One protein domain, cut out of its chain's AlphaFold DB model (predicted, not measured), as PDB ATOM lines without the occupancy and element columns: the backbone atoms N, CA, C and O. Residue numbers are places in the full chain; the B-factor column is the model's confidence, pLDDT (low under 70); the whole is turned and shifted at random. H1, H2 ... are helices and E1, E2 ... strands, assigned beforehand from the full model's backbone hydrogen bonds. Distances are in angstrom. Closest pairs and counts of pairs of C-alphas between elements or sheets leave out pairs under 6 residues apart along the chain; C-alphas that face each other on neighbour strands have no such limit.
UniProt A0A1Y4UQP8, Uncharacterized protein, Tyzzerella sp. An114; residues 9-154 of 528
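AT A GLANCE: This is residues 9 to 154 of the 528 residues of an uncharacterized protein of Tyzzerella sp. An114 (UniProt A0A1Y4UQP8). A strongly twisted six-stranded antiparallel sheet forms a wall, with the helix H3 packed slantwise over one face, while a separate small hairpin, E1 and E2, lies at one end of the long axis and the loop of residues 99 to 120 reaches out at the other. The short helix H1 only grazes the sheet, and H2 lies off it, between E4 and E5 along the chain. The 146 printed residues hold three named helices and eight named strands, in the order E1 E2 E3 H1 E4 H2 E5 H3 E6 E7 E8; the large sheet runs E4 E5 E3 E8 E7 E6. The class is mixed, helices and strands, with under half of the residues, 72, in named elements. The whole is only just compact, close to loose, with a radius of gyration of the C-alphas of 17.6 A and spans of 61 by 30 by 28 A.

IN THESE COORDINATES: E1, residues 9 to 14, begins at C-alpha 9 (-14.624, -35.705, -44.503) and is 9.7 A long. E2 is residues 19 to 22, E3 residues 29 to 34 with 16.5 A, H1 residues 40 to 45, E4 residues 56 to 59, H2 residues 61 to 67 and E5 residues 72 to 76 with 13.3 A. H3, residues 86 to 98, measures 18.4 A from C-alpha 86 (-27.264, -37.549, -30.303). E6, residues 121 to 126, spans 16.2 A, E7, residues 131 to 136, 16.6 A, and E8, residues 145 to 153, 24.0 A, ending at C-alpha 153 (-17.525, -39.833, -36.611).

HOW THE PARTS SIT: In the large sheet E3 and E8 are antiparallel at 151 degrees, with N 31 and O 151 at 2.9 A. E6, E7 and E8 form a meander, each strand the antiparallel neighbour of the one before; N 124 and O 133 are 3.0 A apart, N 134 and O 148 2.8 A. E5 is staggered, pairing with E3 over residues 75 to 76, N 30 and O 76 at 2.8 A, and with the edge strand E4 over 72 to 75, N 58 and O 73 at 3.0 A. E3, H1 and E4 make a split strand-helix-strand unit, two strands running the same way with E5 between them, its crossover right-handed. H3 forms a second layer, at a height over the sheet of 8.1 A, and lies over E6 at 42 degrees on the local plane; their closest C-alphas, of Ile 94 and Leu 121, are 6.5 A apart. H1 and E8 are near each other. H2 is not on this sheet. The hairpin E1 and E2, with N 14 and O 19 at 2.8 A, is apart from E3. Every O i to N i+4 pair is within hydrogen-bond range in H2 and H3; H1 has 0 of 2, but 3 of 3 O i to N i+3 pairs.

THE WHOLE: The C-alphas farthest apart, of Ser 16 and Glu 106, are 61.2 A apart. The printed part has no cut, and the link from H3 to E6, 22 residues, is long. Mean pLDDT of the printed part is 82.5; it is under 70 at residue 82, residues 100 to 117 and residues 139 to 143.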
ATOM      1  N   CYS A   9     -14.732 -34.266 -44.652       93.69
ATOM      2  CA  CYS A   9     -14.624 -35.705 -44.503       93.69
ATOM      3  C   CYS A   9     -13.365 -36.203 -45.229       93.69
ATOM      4  O   CYS A   9     -13.291 -36.019 -46.446       93.69
ATOM      5  N   PRO A  10     -12.413 -36.883 -44.562       93.75
ATOM      6  CA  PRO A  10     -11.242 -37.444 -45.241       93.75
ATOM      7  C   PRO A  10     -11.568 -38.702 -46.068       93.75
ATOM      8  O   PRO A  10     -10.704 -39.224 -46.769       93.75
ATOM      9  N   TYR A  11     -12.804 -39.200 -46.013       90.69
ATOM     10  CA  TYR A  11     -13.227 -40.428 -46.692       90.69
ATOM     11  C   TYR A  11     -14.079 -40.178 -47.938       90.69
ATOM     12  O   TYR A  11     -14.056 -40.985 -48.858       90.69
ATOM     13  N   GLU A  12     -14.838 -39.080 -47.984       88.50
ATOM     14  CA  GLU A  12     -15.807 -38.811 -49.050       88.50
ATOM     15  C   GLU A  12     -15.478 -37.533 -49.809       88.50
ATOM     16  O   GLU A  12     -15.069 -36.517 -49.241       88.50
ATOM     17  N   THR A  13     -15.778 -37.557 -51.103       88.00
ATOM     18  CA  THR A  13     -15.755 -36.380 -51.961       88.00
ATOM     19  C   THR A  13     -17.159 -35.990 -52.399       88.00
ATOM     20  O   THR A  13     -18.077 -36.806 -52.472       88.00
ATOM     21  N   ASP A  14     -17.341 -34.704 -52.663       87.94
ATOM     22  CA  ASP A  14     -18.560 -34.153 -53.226       87.94
ATOM     23  C   ASP A  14     -18.421 -34.076 -54.751       87.94
ATOM     24  O   ASP A  14     -17.496 -33.448 -55.268       87.94
ATOM     25  N   ILE A  15     -19.342 -34.712 -55.477       85.50
ATOM     26  CA  ILE A  15     -19.287 -34.814 -56.944       85.50
ATOM     27  C   ILE A  15     -19.420 -33.439 -57.615       85.50
ATOM     28  O   ILE A  15     -18.786 -33.182 -58.638       85.50
ATOM     29  N   SER A  16     -20.218 -32.540 -57.034       87.19
ATOM     30  CA  SER A  16     -20.499 -31.226 -57.616       87.19
ATOM     31  C   SER A  16     -19.308 -30.278 -57.487       87.19
ATOM     32  O   SER A  16     -18.913 -29.629 -58.455       87.19
ATOM     33  N   THR A  17     -18.681 -30.242 -56.311       89.31
ATOM     34  CA  THR A  17     -17.517 -29.383 -56.037       89.31
ATOM     35  C   THR A  17     -16.195 -30.052 -56.404       89.31
ATOM     36  O   THR A  17     -15.158 -29.390 -56.505       89.31
ATOM     37  N   LYS A  18     -16.220 -31.376 -56.595       89.69
ATOM     38  CA  LYS A  18     -15.062 -32.249 -56.800       89.69
ATOM     39  C   LYS A  18     -14.053 -32.164 -55.651       89.69
ATOM     40  O   LYS A  18     -12.879 -32.434 -55.868       89.69
ATOM     41  N   LYS A  19     -14.445 -31.733 -54.454       90.38
ATOM     42  CA  LYS A  19     -13.558 -31.598 -53.284       90.38
ATOM     43  C   LYS A  19     -13.923 -32.613 -52.210       90.38
ATOM     44  O   LYS A  19     -14.949 -33.279 -52.328       90.38
ATOM     45  N   PHE A  20     -13.112 -32.725 -51.160       92.06
ATOM     46  CA  PHE A  20     -13.558 -33.395 -49.939       92.06
ATOM     47  C   PHE A  20     -14.889 -32.804 -49.464       92.06
ATOM     48  O   PHE A  20     -15.101 -31.589 -49.497       92.06
ATOM     49  N   LYS A  21     -15.803 -33.680 -49.054       92.50
ATOM     50  CA  LYS A  21     -17.150 -33.285 -48.651       92.50
ATOM     51  C   LYS A  21     -17.095 -32.541 -47.319       92.50
ATOM     52  O   LYS A  21     -16.538 -33.064 -46.360       92.50
ATOM     53  N   SER A  22     -17.679 -31.348 -47.242       93.06
ATOM     54  CA  SER A  22     -17.674 -30.566 -46.000       93.06
ATOM     55  C   SER A  22     -18.471 -31.257 -44.885       93.06
ATOM     56  O   SER A  22     -19.475 -31.932 -45.141       93.06
ATOM     57  N   ILE A  23     -18.008 -31.090 -43.647       92.69
ATOM     58  CA  ILE A  23     -18.670 -31.547 -42.426       92.69
ATOM     59  C   ILE A  23     -18.829 -30.375 -41.458       92.69
ATOM     60  O   ILE A  23     -17.960 -29.509 -41.346       92.69
ATOM     61  N   ASP A  24     -19.947 -30.366 -40.741       90.50
ATOM     62  CA  ASP A  24     -20.168 -29.443 -39.635       90.50
ATOM     63  C   ASP A  24     -19.557 -30.033 -38.360       90.50
ATOM     64  O   ASP A  24     -20.093 -30.976 -37.776       90.50
ATOM     65  N   MET A  25     -18.430 -29.465 -37.927       89.06
ATOM     66  CA  MET A  25     -17.707 -29.906 -36.729       89.06
ATOM     67  C   MET A  25     -18.500 -29.707 -35.430       89.06
ATOM     68  O   MET A  25     -18.138 -30.283 -34.409       89.06
ATOM     69  N   THR A  26     -19.579 -28.918 -35.447       88.38
ATOM     70  CA  THR A  26     -20.474 -28.742 -34.292       88.38
ATOM     71  C   THR A  26     -21.611 -29.766 -34.259       88.38
ATOM     72  O   THR A  26     -22.305 -29.892 -33.253       88.38
ATOM     73  N   ASN A  27     -21.777 -30.540 -35.335       91.25
ATOM     74  CA  ASN A  27     -22.859 -31.504 -35.506       91.25
ATOM     75  C   ASN A  27     -22.344 -32.856 -36.029       91.25
ATOM     76  O   ASN A  27     -22.803 -33.377 -37.048       91.25
ATOM     77  N   LEU A  28     -21.357 -33.416 -35.332       93.62
ATOM     78  CA  LEU A  28     -20.801 -34.732 -35.638       93.62
ATOM     79  C   LEU A  28     -21.730 -35.866 -35.179       93.62
ATOM     80  O   LEU A  28     -22.554 -35.700 -34.276       93.62
ATOM     81  N   ALA A  29     -21.569 -37.032 -35.804       94.88
ATOM     82  CA  ALA A  29     -22.035 -38.291 -35.232       94.88
ATOM     83  C   ALA A  29     -20.963 -38.826 -34.269       94.88
ATOM     84  O   ALA A  29     -19.814 -38.398 -34.341       94.88
ATOM     85  N   TYR A  30     -21.319 -39.752 -33.384       95.12
ATOM     86  CA  TYR A  30     -20.363 -40.419 -32.502       95.12
ATOM     87  C   TYR A  30     -20.647 -41.914 -32.441       95.12
ATOM     88  O   TYR A  30     -21.805 -42.327 -32.418       95.12
ATOM     89  N   GLU A  31     -19.595 -42.715 -32.372       93.75
ATOM     90  CA  GLU A  31     -19.685 -44.136 -32.068       93.75
ATOM     91  C   GLU A  31     -19.357 -44.369 -30.591       93.75
ATOM     92  O   GLU A  31     -18.362 -43.861 -30.077       93.75
ATOM     93  N   ILE A  32     -20.206 -45.128 -29.905       93.81
ATOM     94  CA  ILE A  32     -20.014 -45.551 -28.524       93.81
ATOM     95  C   ILE A  32     -19.201 -46.838 -28.500       93.81
ATOM     96  O   ILE A  32     -19.588 -47.864 -29.061       93.81
ATOM     97  N   ILE A  33     -18.104 -46.776 -27.764       91.38
ATOM     98  CA  ILE A  33     -17.190 -47.873 -27.511       91.38
ATOM     99  C   ILE A  33     -17.232 -48.172 -26.012       91.38
ATOM    100  O   ILE A  33     -16.902 -47.307 -25.208       91.38
ATOM    101  N   PHE A  34     -17.642 -49.375 -25.621       90.50
ATOM    102  CA  PHE A  34     -17.668 -49.781 -24.211       90.50
ATOM    103  C   PHE A  34     -16.296 -50.296 -23.776       90.50
ATOM    104  O   PHE A  34     -15.742 -51.157 -24.452       90.50
ATOM    105  N   MET A  35     -15.768 -49.782 -22.663       89.06
ATOM    106  CA  MET A  35     -14.479 -50.202 -22.099       89.06
ATOM    107  C   MET A  35     -14.628 -51.569 -21.429       89.06
ATOM    108  O   MET A  35     -15.613 -51.788 -20.725       89.06
ATOM    109  N   LYS A  36     -13.674 -52.492 -21.587       83.81
ATOM    110  CA  LYS A  36     -13.748 -53.786 -20.891       83.81
ATOM    111  C   LYS A  36     -13.649 -53.601 -19.368       83.81
ATOM    112  O   LYS A  36     -12.858 -52.787 -18.899       83.81
ATOM    113  N   PRO A  37     -14.413 -54.380 -18.576       87.81
ATOM    114  CA  PRO A  37     -15.286 -55.493 -18.974       87.81
ATOM    115  C   PRO A  37     -16.727 -55.080 -19.336       87.81
ATOM    116  O   PRO A  37     -17.582 -55.943 -19.536       87.81
ATOM    117  N   TYR A  38     -17.023 -53.784 -19.382       89.94
ATOM    118  CA  TYR A  38     -18.371 -53.268 -19.575       89.94
ATOM    119  C   TYR A  38     -18.885 -53.478 -21.001       89.94
ATOM    120  O   TYR A  38     -18.149 -53.656 -21.971       89.94
ATOM    121  N   ASN A  39     -20.206 -53.466 -21.118       90.06
ATOM    122  CA  ASN A  39     -20.929 -53.547 -22.376       90.06
ATOM    123  C   ASN A  39     -22.244 -52.768 -22.239       90.06
ATOM    124  O   ASN A  39     -22.530 -52.212 -21.183       90.06
ATOM    125  N   PHE A  40     -23.065 -52.756 -23.288       90.12
ATOM    126  CA  PHE A  40     -24.320 -52.002 -23.315       90.12
ATOM    127  C   PHE A  40     -25.261 -52.265 -22.126       90.12
ATOM    128  O   PHE A  40     -25.976 -51.354 -21.712       90.12
ATOM    129  N   ASP A  41     -25.257 -53.471 -21.552       89.69
ATOM    130  CA  ASP A  41     -26.126 -53.810 -20.423       89.69
ATOM    131  C   ASP A  41     -25.754 -53.057 -19.140       89.69
ATOM    132  O   ASP A  41     -26.635 -52.844 -18.308       89.69
ATOM    133  N   VAL A  42     -24.512 -52.558 -19.012       89.75
ATOM    134  CA  VAL A  42     -24.087 -51.736 -17.863       89.75
ATOM    135  C   VAL A  42     -24.987 -50.512 -17.684       89.75
ATOM    136  O   VAL A  42     -25.280 -50.114 -16.561       89.75
ATOM    137  N   LEU A  43     -25.500 -49.954 -18.787       90.31
ATOM    138  CA  LEU A  43     -26.318 -48.742 -18.762       90.31
ATOM    139  C   LEU A  43     -27.655 -48.949 -18.041       90.31
ATOM    140  O   LEU A  43     -28.228 -47.975 -17.554       90.31
ATOM    141  N   ARG A  44     -28.141 -50.194 -17.929       87.69
ATOM    142  CA  ARG A  44     -29.404 -50.513 -17.241       87.69
ATOM    143  C   ARG A  44     -29.360 -50.244 -15.741       87.69
ATOM    144  O   ARG A  44     -30.415 -50.021 -15.161       87.69
ATOM    145  N   ASN A  45     -28.169 -50.232 -15.149       86.50
ATOM    146  CA  ASN A  45     -27.985 -49.975 -13.721       86.50
ATOM    147  C   ASN A  45     -27.600 -48.512 -13.444       86.50
ATOM    148  O   ASN A  45     -27.437 -48.121 -12.296       86.50
ATOM    149  N   THR A  46     -27.479 -47.678 -14.481       88.56
ATOM    150  CA  THR A  46     -27.063 -46.269 -14.361       88.56
ATOM    151  C   THR A  46     -28.249 -45.312 -14.433       88.56
ATOM    152  O   THR A  46     -29.352 -45.704 -14.801       88.56
ATOM    153  N   ILE A  47     -28.004 -44.024 -14.202       86.50
ATOM    154  CA  ILE A  47     -28.942 -42.915 -14.463       86.50
ATOM    155  C   ILE A  47     -29.492 -42.829 -15.906       86.50
ATOM    156  O   ILE A  47     -30.402 -42.040 -16.190       86.50
ATOM    157  N   LEU A  48     -28.920 -43.602 -16.838       89.62
ATOM    158  CA  LEU A  48     -29.393 -43.746 -18.215       89.62
ATOM    159  C   LEU A  48     -30.381 -44.909 -18.389       89.62
ATOM    160  O   LEU A  48     -30.847 -45.146 -19.510       89.62
ATOM    161  N   ALA A  49     -30.741 -45.616 -17.313       87.00
ATOM    162  CA  ALA A  49     -31.786 -46.629 -17.324       87.00
ATOM    163  C   ALA A  49     -33.087 -46.042 -17.904       87.00
ATOM    164  O   ALA A  49     -33.597 -45.016 -17.458       87.00
ATOM    165  N   GLY A  50     -33.605 -46.659 -18.971       81.62
ATOM    166  CA  GLY A  50     -34.798 -46.177 -19.680       81.62
ATOM    167  C   GLY A  50     -34.573 -45.029 -20.678       81.62
ATOM    168  O   GLY A  50     -35.514 -44.669 -21.377       81.62
ATOM    169  N   LYS A  51     -33.347 -44.498 -20.805       84.94
ATOM    170  CA  LYS A  51     -32.943 -43.494 -21.818       84.94
ATOM    171  C   LYS A  51     -31.951 -44.056 -22.850       84.94
ATOM    172  O   LYS A  51     -31.265 -43.319 -23.558       84.94
ATOM    173  N   THR A  52     -31.833 -45.381 -22.932       83.50
ATOM    174  CA  THR A  52     -30.864 -46.064 -23.805       83.50
ATOM    175  C   THR A  52     -31.213 -45.967 -25.292       83.50
ATOM    176  O   THR A  52     -30.380 -46.273 -26.137       83.50
ATOM    177  N   ASP A  53     -32.429 -45.539 -25.635       85.88
ATOM    178  CA  ASP A  53     -32.901 -45.337 -27.009       85.88
ATOM    179  C   ASP A  53     -32.174 -44.196 -27.743       85.88
ATOM    180  O   ASP A  53     -32.218 -44.140 -28.981       85.88
ATOM    181  N   ILE A  54     -31.487 -43.321 -26.999       89.00
ATOM    182  CA  ILE A  54     -30.571 -42.301 -27.526       89.00
ATOM    183  C   ILE A  54     -29.435 -42.963 -28.323       89.00
ATOM    184  O   ILE A  54     -29.044 -42.451 -29.375       89.00
ATOM    185  N   ILE A  55     -28.950 -44.122 -27.864       92.50
ATOM    186  CA  ILE A  55     -27.892 -44.900 -28.511       92.50
ATOM    187  C   ILE A  55     -28.538 -45.896 -29.476       92.50
ATOM    188  O   ILE A  55     -29.263 -46.809 -29.077       92.50
ATOM    189  N   LYS A  56     -28.273 -45.749 -30.775       90.38
ATOM    190  CA  LYS A  56     -28.797 -46.667 -31.793       90.38
ATOM    191  C   LYS A  56     -27.838 -47.828 -32.001       90.38
ATOM    192  O   LYS A  56     -26.738 -47.632 -32.500       90.38
ATOM    193  N   LYS A  57     -28.277 -49.034 -31.650       90.38
ATOM    194  CA  LYS A  57     -27.551 -50.279 -31.911       90.38
ATOM    195  C   LYS A  57     -27.985 -50.877 -33.247       90.38
ATOM    196  O   LYS A  57     -29.180 -51.087 -33.451       90.38
ATOM    197  N   GLY A  58     -27.037 -51.207 -34.116       84.56
ATOM    198  CA  GLY A  58     -27.326 -51.936 -35.351       84.56
ATOM    199  C   GLY A  58     -26.149 -51.983 -36.314       84.56
ATOM    200  O   GLY A  58     -25.110 -51.377 -36.070       84.56
ATOM    201  N   GLU A  59     -26.330 -52.713 -37.412       82.94
ATOM    202  CA  GLU A  59     -25.427 -52.626 -38.560       82.94
ATOM    203  C   GLU A  59     -25.591 -51.264 -39.240       82.94
ATOM    204  O   GLU A  59     -26.715 -50.796 -39.465       82.94
ATOM    205  N   ASP A  60     -24.476 -50.645 -39.615       83.88
ATOM    206  CA  ASP A  60     -24.515 -49.436 -40.422       83.88
ATOM    207  C   ASP A  60     -24.564 -49.798 -41.909       83.88
ATOM    208  O   ASP A  60     -23.593 -50.268 -42.503       83.88
ATOM    209  N   VAL A  61     -25.718 -49.553 -42.533       83.88
ATOM    210  CA  VAL A  61     -25.949 -49.871 -43.949       83.88
ATOM    211  C   VAL A  61     -24.914 -49.201 -44.860       83.88
ATOM    212  O   VAL A  61     -24.510 -49.800 -45.856       83.88
ATOM    213  N   LYS A  62     -24.449 -47.984 -44.541       82.25
ATOM    214  CA  LYS A  62     -23.441 -47.305 -45.365       82.25
ATOM    215  C   LYS A  62     -22.076 -47.955 -45.210       82.25
ATOM    216  O   LYS A  62     -21.431 -48.207 -46.228       82.25
ATOM    217  N   LEU A  63     -21.651 -48.256 -43.981       82.31
ATOM    218  CA  LEU A  63     -20.356 -48.902 -43.744       82.31
ATOM    219  C   LEU A  63     -20.304 -50.302 -44.370       82.31
ATOM    220  O   LEU A  63     -19.329 -50.653 -45.035       82.31
ATOM    221  N   LYS A  64     -21.403 -51.054 -44.289       81.38
ATOM    222  CA  LYS A  64     -21.556 -52.359 -44.942       81.38
ATOM    223  C   LYS A  64     -21.418 -52.292 -46.464       81.38
ATOM    224  O   LYS A  64     -20.697 -53.093 -47.075       81.38
ATOM    225  N   LEU A  65     -22.104 -51.331 -47.087       78.25
ATOM    226  CA  LEU A  65     -22.097 -51.157 -48.541       78.25
ATOM    227  C   LEU A  65     -20.748 -50.641 -49.056       78.25
ATOM    228  O   LEU A  65     -20.238 -51.175 -50.038       78.25
ATOM    229  N   LEU A  66     -20.166 -49.636 -48.396       74.75
ATOM    230  CA  LEU A  66     -18.965 -48.949 -48.877       74.75
ATOM    231  C   LEU A  66     -17.663 -49.642 -48.457       74.75
ATOM    232  O   LEU A  66     -16.738 -49.709 -49.265       74.75
ATOM    233  N   TYR A  67     -17.599 -50.175 -47.233       74.75
ATOM    234  CA  TYR A  67     -16.366 -50.659 -46.593       74.75
ATOM    235  C   TYR A  67     -16.404 -52.139 -46.185       74.75
ATOM    236  O   TYR A  67     -15.434 -52.640 -45.634       74.75
ATOM    237  N   ASN A  68     -17.490 -52.868 -46.468       73.25
ATOM    238  CA  ASN A  68     -17.680 -54.260 -46.029       73.25
ATOM    239  C   ASN A  68     -17.725 -54.450 -44.505       73.25
ATOM    240  O   ASN A  68     -17.443 -55.540 -44.009       73.25
ATOM    241  N   ASP A  69     -18.082 -53.402 -43.770       76.81
ATOM    242  CA  ASP A  69     -18.225 -53.494 -42.325       76.81
ATOM    243  C   ASP A  69     -19.579 -54.123 -41.970       76.81
ATOM    244  O   ASP A  69     -20.631 -53.507 -42.136       76.81
ATOM    245  N   ASN A  70     -19.555 -55.383 -41.536       75.19
ATOM    246  CA  ASN A  70     -20.743 -56.103 -41.065       75.19
ATOM    247  C   ASN A  70     -20.870 -56.066 -39.534       75.19
ATOM    248  O   ASN A  70     -21.654 -56.828 -38.969       75.19
ATOM    249  N   SER A  71     -20.063 -55.251 -38.847       79.00
ATOM    250  CA  SER A  71     -20.077 -55.199 -37.393       79.00
ATOM    251  C   SER A  71     -21.277 -54.409 -36.855       79.00
ATOM    252  O   SER A  71     -21.936 -53.632 -37.551       79.00
ATOM    253  N   VAL A  72     -21.619 -54.680 -35.594       83.88
ATOM    254  CA  VAL A  72     -22.693 -53.975 -34.891       83.88
ATOM    255  C   VAL A  72     -22.096 -52.761 -34.199       83.88
ATOM    256  O   VAL A  72     -21.263 -52.909 -33.307       83.88
ATOM    257  N   HIS A  73     -22.596 -51.581 -34.550       88.12
ATOM    258  CA  HIS A  73     -22.163 -50.316 -33.971       88.12
ATOM    259  C   HIS A  73     -23.214 -49.760 -33.006       88.12
ATOM    260  O   HIS A  73     -24.414 -50.040 -33.120       88.12
ATOM    261  N   TYR A  74     -22.757 -48.940 -32.062       92.50
ATOM    262  CA  TYR A  74     -23.598 -48.170 -31.149       92.50
ATOM    263  C   TYR A  74     -23.454 -46.690 -31.493       92.50
ATOM    264  O   TYR A  74     -22.478 -46.056 -31.123       92.50
ATOM    265  N   MET A  75     -24.411 -46.130 -32.225       93.38
ATOM    266  CA  MET A  75     -24.278 -44.804 -32.826       93.38
ATOM    267  C   MET A  75     -25.124 -43.746 -32.118       93.38
ATOM    268  O   MET A  75     -26.319 -43.929 -31.867       93.38
ATOM    269  N   LEU A  76     -24.509 -42.593 -31.884       95.00
ATOM    270  CA  LEU A  76     -25.153 -41.319 -31.597       95.00
ATOM    271  C   LEU A  76     -25.175 -40.493 -32.883       95.00
ATOM    272  O   LEU A  76     -24.146 -40.044 -33.384       95.00
ATOM    273  N   TRP A  77     -26.362 -40.282 -33.430       92.19
ATOM    274  CA  TRP A  77     -26.516 -39.633 -34.727       92.19
ATOM    275  C   TRP A  77     -26.328 -38.120 -34.653       92.19
ATOM    276  O   TRP A  77     -26.758 -37.475 -33.694       92.19
ATOM    277  N   ALA A  78     -25.752 -37.541 -35.705       91.56
ATOM    278  CA  ALA A  78     -25.795 -36.099 -35.913       91.56
ATOM    279  C   ALA A  78     -27.249 -35.600 -35.961       91.56
ATOM    280  O   ALA A  78     -28.173 -36.330 -36.336       91.56
ATOM    281  N   ALA A  79     -27.463 -34.344 -35.585       89.00
ATOM    282  CA  ALA A  79     -28.780 -33.741 -35.620       89.00
ATOM    283  C   ALA A  79     -29.306 -33.650 -37.063       89.00
ATOM    284  O   ALA A  79     -28.595 -33.141 -37.940       89.00
ATOM    285  N   PRO A  80     -30.570 -34.033 -37.317       79.88
ATOM    286  CA  PRO A  80     -31.268 -33.571 -38.510       79.88
ATOM    287  C   PRO A  80     -31.386 -32.038 -38.462       79.88
ATOM    288  O   PRO A  80     -31.373 -31.454 -37.380       79.88
ATOM    289  N   LYS A  81     -31.477 -31.375 -39.625       76.50
ATOM    290  CA  LYS A  81     -31.470 -29.900 -39.742       76.50
ATOM    291  C   LYS A  81     -32.344 -29.224 -38.667       76.50
ATOM    292  O   LYS A  81     -33.554 -29.428 -38.652       76.50
ATOM    293  N   GLY A  82     -31.723 -28.412 -37.805       67.88
ATOM    294  CA  GLY A  82     -32.389 -27.661 -36.728       67.88
ATOM    295  C   GLY A  82     -32.703 -28.450 -35.446       67.88
ATOM    296  O   GLY A  82     -33.354 -27.909 -34.558       67.88
ATOM    297  N   GLY A  83     -32.281 -29.714 -35.341       81.50
ATOM    298  CA  GLY A  83     -32.483 -30.563 -34.164       81.50
ATOM    299  C   GLY A  83     -31.302 -30.587 -33.184       81.50
ATOM    300  O   GLY A  83     -30.263 -29.977 -33.412       81.50
ATOM    301  N   VAL A  84     -31.457 -31.356 -32.102       84.81
ATOM    302  CA  VAL A  84     -30.395 -31.633 -31.117       84.81
ATOM    303  C   VAL A  84     -29.670 -32.927 -31.489       84.81
ATOM    304  O   VAL A  84     -30.341 -33.935 -31.754       84.81
ATOM    305  N   SER A  85     -28.333 -32.899 -31.492       91.12
ATOM    306  CA  SER A  85     -27.477 -34.042 -31.841       91.12
ATOM    307  C   SER A  85     -27.569 -35.156 -30.794       91.12
ATOM    308  O   SER A  85     -27.938 -34.921 -29.642       91.12
ATOM    309  N   GLY A  86     -27.248 -36.387 -31.189       92.31
ATOM    310  CA  GLY A  86     -27.264 -37.549 -30.303       92.31
ATOM    311  C   GLY A  86     -26.336 -37.380 -29.102       92.31
ATOM    312  O   GLY A  86     -26.743 -37.688 -27.986       92.31
ATOM    313  N   ILE A  87     -25.141 -36.812 -29.307       94.88
ATOM    314  CA  ILE A  87     -24.215 -36.521 -28.205       94.88
ATOM    315  C   ILE A  87     -24.802 -35.492 -27.242       94.88
ATOM    316  O   ILE A  87     -24.865 -35.758 -26.050       94.88
ATOM    317  N   SER A  88     -25.359 -34.381 -27.733       93.56
ATOM    318  CA  SER A  88     -25.967 -33.376 -26.857       93.56
ATOM    319  C   SER A  88     -27.166 -33.930 -26.086       93.56
ATOM    320  O   SER A  88     -27.367 -33.559 -24.934       93.56
ATOM    321  N   ARG A  89     -27.950 -34.844 -26.679       93.81
ATOM    322  CA  ARG A  89     -29.026 -35.552 -25.964       93.81
ATOM    323  C   ARG A  89     -28.485 -36.461 -24.867       93.81
ATOM    324  O   ARG A  89     -29.077 -36.487 -23.796       93.81
ATOM    325  N   LEU A  90     -27.399 -37.191 -25.132       95.12
ATOM    326  CA  LEU A  90     -26.771 -38.066 -24.143       95.12
ATOM    327  C   LEU A  90     -26.236 -37.259 -22.957       95.12
ATOM    328  O   LEU A  90     -26.581 -37.570 -21.824       95.12
ATOM    329  N   LEU A  91     -25.451 -36.209 -23.215       95.06
ATOM    330  CA  LEU A  91     -24.869 -35.375 -22.158       95.06
ATOM    331  C   LEU A  91     -25.963 -34.702 -21.321       95.06
ATOM    332  O   LEU A  91     -25.973 -34.834 -20.104       95.06
ATOM    333  N   LYS A  92     -26.977 -34.120 -21.977       93.81
ATOM    334  CA  LYS A  92     -28.142 -33.546 -21.287       93.81
ATOM    335  C   LYS A  92     -28.892 -34.582 -20.449       93.81
ATOM    336  O   LYS A  92     -29.380 -34.264 -19.373       93.81
ATOM    337  N   ALA A  93     -29.011 -35.819 -20.937       91.88
ATOM    338  CA  ALA A  93     -29.660 -36.892 -20.195       91.88
ATOM    339  C   ALA A  93     -28.874 -37.307 -18.944       91.88
ATOM    340  O   ALA A  93     -29.522 -37.680 -17.967       91.88
ATOM    341  N   ILE A  94     -27.538 -37.243 -18.988       92.88
ATOM    342  CA  ILE A  94     -26.659 -37.454 -17.832       92.88
ATOM    343  C   ILE A  94     -26.866 -36.319 -16.824       92.88
ATOM    344  O   ILE A  94     -27.253 -36.593 -15.690       92.88
ATOM    345  N   ASP A  95     -26.728 -35.066 -17.264       92.12
ATOM    346  CA  ASP A  95     -26.847 -33.879 -16.405       92.12
ATOM    347  C   ASP A  95     -28.218 -33.821 -15.699       92.12
ATOM    348  O   ASP A  95     -28.298 -33.781 -14.474       92.12
ATOM    349  N   GLU A  96     -29.319 -33.933 -16.453       89.06
ATOM    350  CA  GLU A  96     -30.684 -33.876 -15.902       89.06
ATOM    351  C   GLU A  96     -31.039 -35.054 -14.987       89.06
ATOM    352  O   GLU A  96     -31.970 -34.950 -14.185       89.06
ATOM    353  N   SER A  97     -30.415 -36.221 -15.182       83.81
ATOM    354  CA  SER A  97     -30.654 -37.364 -14.297       83.81
ATOM    355  C   SER A  97     -29.852 -37.231 -13.006       83.81
ATOM    356  O   SER A  97     -30.409 -37.523 -11.954       83.81
ATOM    357  N   ASN A  98     -28.605 -36.750 -13.078       83.62
ATOM    358  CA  ASN A  98     -27.778 -36.494 -11.899       83.62
ATOM    359  C   ASN A  98     -28.406 -35.442 -10.977       83.62
ATOM    360  O   ASN A  98     -28.415 -35.634  -9.768       83.62
ATOM    361  N   GLU A  99     -29.004 -34.379 -11.530       80.44
ATOM    362  CA  GLU A  99     -29.726 -33.358 -10.748       80.44
ATOM    363  C   GLU A  99     -30.956 -33.901  -9.992       80.44
ATOM    364  O   GLU A  99     -31.424 -33.274  -9.046       80.44
ATOM    365  N   LYS A 100     -31.525 -35.035 -10.425       68.44
ATOM    366  CA  LYS A 100     -32.729 -35.641  -9.821       68.44
ATOM    367  C   LYS A 100     -32.417 -36.724  -8.796       68.44
ATOM    368  O   LYS A 100     -33.302 -37.103  -8.031       68.44
ATOM    369  N   THR A 101     -31.204 -37.253  -8.815       60.28
ATOM    370  CA  THR A 101     -30.664 -38.083  -7.743       60.28
ATOM    371  C   THR A 101     -30.209 -37.153  -6.619       60.28
ATOM    372  O   THR A 101     -29.190 -36.486  -6.756       60.28
ATOM    373  N   ASP A 102     -30.978 -37.085  -5.525       48.84
ATOM    374  CA  ASP A 102     -30.547 -36.480  -4.254       48.84
ATOM    375  C   ASP A 102     -29.343 -37.283  -3.731       48.84
ATOM    376  O   ASP A 102     -29.497 -38.262  -3.000       48.84
ATOM    377  N   ILE A 103     -28.135 -36.922  -4.161       51.12
ATOM    378  CA  ILE A 103     -26.895 -37.464  -3.609       51.12
ATOM    379  C   ILE A 103     -26.538 -36.563  -2.433       51.12
ATOM    380  O   ILE A 103     -26.191 -35.397  -2.618       51.12
ATOM    381  N   ASN A 104     -26.682 -37.087  -1.220       43.19
ATOM    382  CA  ASN A 104     -26.274 -36.390  -0.012       43.19
ATOM    383  C   ASN A 104     -24.730 -36.419   0.044       43.19
ATOM    384  O   ASN A 104     -24.163 -37.504   0.132       43.19
ATOM    385  N   PRO A 105     -24.024 -35.276  -0.028       45.38
ATOM    386  CA  PRO A 105     -22.563 -35.247  -0.184       45.38
ATOM    387  C   PRO A 105     -21.771 -35.683   1.068       45.38
ATOM    388  O   PRO A 105     -20.553 -35.542   1.094       45.38
ATOM    389  N   GLU A 106     -22.446 -36.182   2.111       42.69
ATOM    390  CA  GLU A 106     -21.841 -36.678   3.357       42.69
ATOM    391  C   GLU A 106     -21.800 -38.216   3.457       42.69
ATOM    392  O   GLU A 106     -21.210 -38.740   4.402       42.69
ATOM    393  N   ASP A 107     -22.382 -38.949   2.500       45.28
ATOM    394  CA  ASP A 107     -22.285 -40.410   2.475       45.28
ATOM    395  C   ASP A 107     -20.974 -40.824   1.781       45.28
ATOM    396  O   ASP A 107     -20.871 -40.838   0.556       45.28
ATOM    397  N   GLU A 108     -19.948 -41.143   2.579       38.56
ATOM    398  CA  GLU A 108     -18.688 -41.736   2.111       38.56
ATOM    399  C   GLU A 108     -18.975 -43.048   1.351       38.56
ATOM    400  O   GLU A 108     -19.151 -44.113   1.946       38.56
ATOM    401  N   TYR A 109     -19.025 -42.992   0.017       47.00
ATOM    402  CA  TYR A 109     -19.144 -44.186  -0.818       47.00
ATOM    403  C   TYR A 109     -17.805 -44.939  -0.861       47.00
ATOM    404  O   TYR A 109     -16.949 -44.706  -1.720       47.00
ATOM    405  N   GLU A 110     -17.633 -45.908   0.041       40.16
ATOM    406  CA  GLU A 110     -16.645 -46.979  -0.126       40.16
ATOM    407  C   GLU A 110     -17.069 -47.904  -1.285       40.16
ATOM    408  O   GLU A 110     -17.646 -48.972  -1.100       40.16
ATOM    409  N   GLY A 111     -16.753 -47.489  -2.514       50.03
ATOM    410  CA  GLY A 111     -16.914 -48.299  -3.722       50.03
ATOM    411  C   GLY A 111     -18.318 -48.279  -4.339       50.03
ATOM    412  O   GLY A 111     -19.329 -48.044  -3.687       50.03
ATOM    413  N   VAL A 112     -18.375 -48.529  -5.651       49.31
ATOM    414  CA  VAL A 112     -19.639 -48.685  -6.386       49.31
ATOM    415  C   VAL A 112     -20.259 -50.024  -5.999       49.31
ATOM    416  O   VAL A 112     -19.710 -51.078  -6.334       49.31
ATOM    417  N   ASN A 113     -21.402 -50.000  -5.315       48.59
ATOM    418  CA  ASN A 113     -22.178 -51.207  -5.059       48.59
ATOM    419  C   ASN A 113     -22.984 -51.556  -6.323       48.59
ATOM    420  O   ASN A 113     -23.941 -50.873  -6.677       48.59
ATOM    421  N   PHE A 114     -22.572 -52.597  -7.049       51.88
ATOM    422  CA  PHE A 114     -23.151 -52.958  -8.354       51.88
ATOM    423  C   PHE A 114     -24.603 -53.475  -8.294       51.88
ATOM    424  O   PHE A 114     -25.196 -53.717  -9.348       51.88
ATOM    425  N   ASP A 115     -25.163 -53.618  -7.090       50.09
ATOM    426  CA  ASP A 115     -26.568 -53.962  -6.850       50.09
ATOM    427  C   ASP A 115     -27.505 -52.733  -6.847       50.09
ATOM    428  O   ASP A 115     -28.727 -52.899  -6.875       50.09
ATOM    429  N   ASP A 116     -26.965 -51.504  -6.863       58.38
ATOM    430  CA  ASP A 116     -27.762 -50.275  -6.909       58.38
ATOM    431  C   ASP A 116     -28.295 -49.972  -8.318       58.38
ATOM    432  O   ASP A 116     -27.599 -50.055  -9.335       58.38
ATOM    433  N   THR A 117     -29.561 -49.560  -8.383       66.06
ATOM    434  CA  THR A 117     -30.183 -49.019  -9.598       66.06
ATOM    435  C   THR A 117     -30.060 -47.494  -9.611       66.06
ATOM    436  O   THR A 117     -30.432 -46.862  -8.626       66.06
ATOM    437  N   ASN A 118     -29.657 -46.907 -10.743       79.06
ATOM    438  CA  ASN A 118     -29.421 -45.466 -10.967       79.06
ATOM    439  C   ASN A 118     -28.045 -44.938 -10.526       79.06
ATOM    440  O   ASN A 118     -27.942 -43.816 -10.042       79.06
ATOM    441  N   ILE A 119     -26.980 -45.705 -10.761       85.94
ATOM    442  CA  ILE A 119     -25.603 -45.247 -10.525       85.94
ATOM    443  C   ILE A 119     -25.330 -43.958 -11.337       85.94
ATOM    444  O   ILE A 119     -25.556 -43.964 -12.561       85.94
ATOM    445  N   PRO A 120     -24.863 -42.867 -10.697       88.56
ATOM    446  CA  PRO A 120     -24.553 -41.606 -11.366       88.56
ATOM    447  C   PRO A 120     -23.379 -41.747 -12.339       88.56
ATOM    448  O   PRO A 120     -22.478 -42.574 -12.172       88.56
ATOM    449  N   LEU A 121     -23.403 -40.929 -13.389       91.00
ATOM    450  CA  LEU A 121     -22.385 -40.912 -14.438       91.00
ATOM    451  C   LEU A 121     -21.798 -39.520 -14.587       91.00
ATOM    452  O   LEU A 121     -22.502 -38.525 -14.476       91.00
ATOM    453  N   GLU A 122     -20.530 -39.462 -14.953       92.31
ATOM    454  CA  GLU A 122     -19.846 -38.234 -15.340       92.31
ATOM    455  C   GLU A 122     -19.226 -38.390 -16.720       92.31
ATOM    456  O   GLU A 122     -19.009 -39.506 -17.202       92.31
ATOM    457  N   TYR A 123     -18.919 -37.264 -17.359       94.31
ATOM    458  CA  TYR A 123     -18.217 -37.260 -18.629       94.31
ATOM    459  C   TYR A 123     -17.112 -36.212 -18.675       94.31
ATOM    460  O   TYR A 123     -17.223 -35.131 -18.101       94.31
ATOM    461  N   GLU A 124     -16.060 -36.528 -19.421       94.19
ATOM    462  CA  GLU A 124     -14.945 -35.627 -19.701       94.19
ATOM    463  C   GLU A 124     -14.627 -35.630 -21.193       94.19
ATOM    464  O   GLU A 124     -14.710 -36.665 -21.861       94.19
ATOM    465  N   ILE A 125     -14.268 -34.462 -21.727       92.56
ATOM    466  CA  ILE A 125     -13.829 -34.339 -23.117       92.56
ATOM    467  C   ILE A 125     -12.332 -34.611 -23.165       92.56
ATOM    468  O   ILE A 125     -11.531 -33.876 -22.593       92.56
ATOM    469  N   GLU A 126     -11.945 -35.631 -23.918       90.56
ATOM    470  CA  GLU A 126     -10.556 -35.845 -24.281       90.56
ATOM    471  C   GLU A 126     -10.191 -34.862 -25.402       90.56
ATOM    472  O   GLU A 126     -10.410 -35.134 -26.584       90.56
ATOM    473  N   GLU A 127      -9.641 -33.699 -25.034       85.38
ATOM    474  CA  GLU A 127      -9.371 -32.606 -25.978       85.38
ATOM    475  C   GLU A 127      -8.563 -33.060 -27.197       85.38
ATOM    476  O   GLU A 127      -8.814 -32.590 -28.301       85.38
ATOM    477  N   SER A 128      -7.615 -33.988 -27.022       80.25
ATOM    478  CA  SER A 128      -6.751 -34.490 -28.095       80.25
ATOM    479  C   SER A 128      -7.524 -35.182 -29.221       80.25
ATOM    480  O   SER A 128      -7.129 -35.055 -30.380       80.25
ATOM    481  N   SER A 129      -8.612 -35.886 -28.907       84.38
ATOM    482  CA  SER A 129      -9.398 -36.669 -29.863       84.38
ATOM    483  C   SER A 129     -10.768 -36.050 -30.157       84.38
ATOM    484  O   SER A 129     -11.359 -36.351 -31.191       84.38
ATOM    485  N   GLY A 130     -11.266 -35.180 -29.274       88.31
ATOM    486  CA  GLY A 130     -12.650 -34.705 -29.282       88.31
ATOM    487  C   GLY A 130     -13.654 -35.770 -28.832       88.31
ATOM    488  O   GLY A 130     -14.851 -35.614 -29.066       88.31
ATOM    489  N   SER A 131     -13.179 -36.862 -28.228       92.62
ATOM    490  CA  SER A 131     -14.034 -37.921 -27.692       92.62
ATOM    491  C   SER A 131     -14.554 -37.560 -26.306       92.62
ATOM    492  O   SER A 131     -13.889 -36.849 -25.557       92.62
ATOM    493  N   TYR A 132     -15.706 -38.110 -25.937       94.75
ATOM    494  CA  TYR A 132     -16.241 -38.004 -24.578       94.75
ATOM    495  C   TYR A 132     -16.012 -39.324 -23.853       94.75
ATOM    496  O   TYR A 132     -16.484 -40.361 -24.315       94.75
ATOM    497  N   VAL A 133     -15.296 -39.302 -22.734       94.12
ATOM    498  CA  VAL A 133     -15.148 -40.462 -21.848       94.12
ATOM    499  C   VAL A 133     -16.241 -40.380 -20.797       94.12
ATOM    500  O   VAL A 133     -16.309 -39.395 -20.072       94.12
ATOM    501  N   ILE A 134     -17.098 -41.397 -20.729       95.00
ATOM    502  CA  ILE A 134     -18.175 -41.507 -19.747       95.00
ATOM    503  C   ILE A 134     -17.763 -42.529 -18.691       95.00
ATOM    504  O   ILE A 134     -17.397 -43.662 -19.018       95.00
ATOM    505  N   SER A 135     -17.840 -42.121 -17.430       93.56
ATOM    506  CA  SER A 135     -17.383 -42.878 -16.266       93.56
ATOM    507  C   SER A 135     -18.474 -42.954 -15.207       93.56
ATOM    508  O   SER A 135     -19.384 -42.126 -15.195       93.56
ATOM    509  N   PHE A 136     -18.370 -43.914 -14.291       90.12
ATOM    510  CA  PHE A 136     -19.122 -43.824 -13.041       90.12
ATOM    511  C   PHE A 136     -18.672 -42.589 -12.253       90.12
ATOM    512  O   PHE A 136     -17.469 -42.321 -12.167       90.12
ATOM    513  N   ALA A 137     -19.628 -41.855 -11.682       82.56
ATOM    514  CA  ALA A 137     -19.329 -40.818 -10.704       82.56
ATOM    515  C   ALA A 137     -18.987 -41.523  -9.381       82.56
ATOM    516  O   ALA A 137     -19.847 -42.176  -8.790       82.56
ATOM    517  N   THR A 138     -17.718 -41.503  -8.971       70.44
ATOM    518  CA  THR A 138     -17.259 -42.180  -7.747       70.44
ATOM    519  C   THR A 138     -16.358 -41.251  -6.952       70.44
ATOM    520  O   THR A 138     -15.411 -40.715  -7.527       70.44
ATOM    521  N   ASP A 139     -16.537 -41.193  -5.634       57.16
ATOM    522  CA  ASP A 139     -15.638 -40.468  -4.717       57.16
ATOM    523  C   ASP A 139     -14.357 -41.257  -4.375       57.16
ATOM    524  O   ASP A 139     -13.638 -40.956  -3.421       57.16
ATOM    525  N   SER A 140     -14.045 -42.303  -5.149       55.53
ATOM    526  CA  SER A 140     -12.955 -43.215  -4.820       55.53
ATOM    527  C   SER A 140     -11.571 -42.580  -5.005       55.53
ATOM    528  O   SER A 140     -11.279 -41.913  -6.002       55.53
ATOM    529  N   ILE A 141     -10.661 -42.912  -4.086       52.69
ATOM    530  CA  ILE A 141      -9.229 -42.560  -4.133       52.69
ATOM    531  C   ILE A 141      -8.547 -43.130  -5.401       52.69
ATOM    532  O   ILE A 141      -7.485 -42.663  -5.809       52.69
ATOM    533  N   PHE A 142      -9.162 -44.128  -6.052       52.66
ATOM    534  CA  PHE A 142      -8.652 -44.797  -7.253       52.66
ATOM    535  C   PHE A 142      -9.037 -44.099  -8.569       52.66
ATOM    536  O   PHE A 142      -8.615 -44.546  -9.636       52.66
ATOM    537  N   GLY A 143      -9.766 -42.981  -8.500       64.00
ATOM    538  CA  GLY A 143     -10.154 -42.178  -9.658       64.00
ATOM    539  C   GLY A 143     -11.426 -42.670 -10.353       64.00
ATOM    540  O   GLY A 143     -12.045 -43.656  -9.953       64.00
ATOM    541  N   LYS A 144     -11.832 -41.939 -11.398       79.50
ATOM    542  CA  LYS A 144     -13.036 -42.234 -12.188       79.50
ATOM    543  C   LYS A 144     -12.868 -43.550 -12.945       79.50
ATOM    544  O   LYS A 144     -11.822 -43.793 -13.544       79.50
ATOM    545  N   ILE A 145     -13.916 -44.371 -12.960       87.62
ATOM    546  CA  ILE A 145     -13.918 -45.661 -13.662       87.62
ATOM    547  C   ILE A 145     -14.605 -45.485 -15.025       87.62
ATOM    548  O   ILE A 145     -15.835 -45.369 -15.061       87.62
ATOM    549  N   PRO A 146     -13.859 -45.460 -16.148       89.94
ATOM    550  CA  PRO A 146     -14.438 -45.269 -17.473       89.94
ATOM    551  C   PRO A 146     -15.226 -46.505 -17.908       89.94
ATOM    552  O   PRO A 146     -14.720 -47.625 -17.880       89.94
ATOM    553  N   ILE A 147     -16.465 -46.294 -18.354       92.69
ATOM    554  CA  ILE A 147     -17.362 -47.371 -18.803       92.69
ATOM    555  C   ILE A 147     -17.560 -47.375 -20.316       92.69
ATOM    556  O   ILE A 147     -17.730 -48.432 -20.926       92.69
ATOM    557  N   MET A 148     -17.532 -46.201 -20.950       93.00
ATOM    558  CA  MET A 148     -17.647 -46.070 -22.397       93.00
ATOM    559  C   MET A 148     -17.009 -44.777 -22.903       93.00
ATOM    560  O   MET A 148     -16.854 -43.808 -22.165       93.00
ATOM    561  N   LYS A 149     -16.676 -44.750 -24.189       93.62
ATOM    562  CA  LYS A 149     -16.126 -43.604 -24.906       93.62
ATOM    563  C   LYS A 149     -16.987 -43.315 -26.130       93.62
ATOM    564  O   LYS A 149     -17.270 -44.223 -26.906       93.62
ATOM    565  N   ALA A 150     -17.399 -42.066 -26.315       95.12
ATOM    566  CA  ALA A 150     -18.045 -41.592 -27.530       95.12
ATOM    567  C   ALA A 150     -16.984 -40.985 -28.456       95.12
ATOM    568  O   ALA A 150     -16.468 -39.903 -28.173       95.12
ATOM    569  N   VAL A 151     -16.660 -41.673 -29.549       93.69
ATOM    570  CA  VAL A 151     -15.623 -41.277 -30.514       93.69
ATOM    571  C   VAL A 151     -16.259 -40.538 -31.692       93.69
ATOM    572  O   VAL A 151     -17.259 -41.023 -32.225       93.69
ATOM    573  N   PRO A 152     -15.728 -39.378 -32.118       94.44
ATOM    574  CA  PRO A 152     -16.322 -38.594 -33.194       94.44
ATOM    575  C   PRO A 152     -16.253 -39.312 -34.546       94.44
ATOM    576  O   PRO A 152     -15.211 -39.819 -34.961       94.44
ATOM    577  N   CYS A 153     -17.360 -39.270 -35.278       93.62
ATOM    578  CA  CYS A 153     -17.525 -39.833 -36.611       93.62
ATOM    579  C   CYS A 153     -18.003 -38.768 -37.600       93.62
ATOM    580  O   CYS A 153     -18.711 -37.813 -37.262       93.62
ATOM    581  N   CYS A 154     -17.670 -38.968 -38.873       92.88
ATOM    582  CA  CYS A 154     -18.205 -38.149 -39.946       92.88
ATOM    583  C   CYS A 154     -19.741 -38.275 -39.990       92.88
ATOM    584  O   CYS A 154     -20.255 -39.386 -40.133       92.88
TER     585      CYS A 154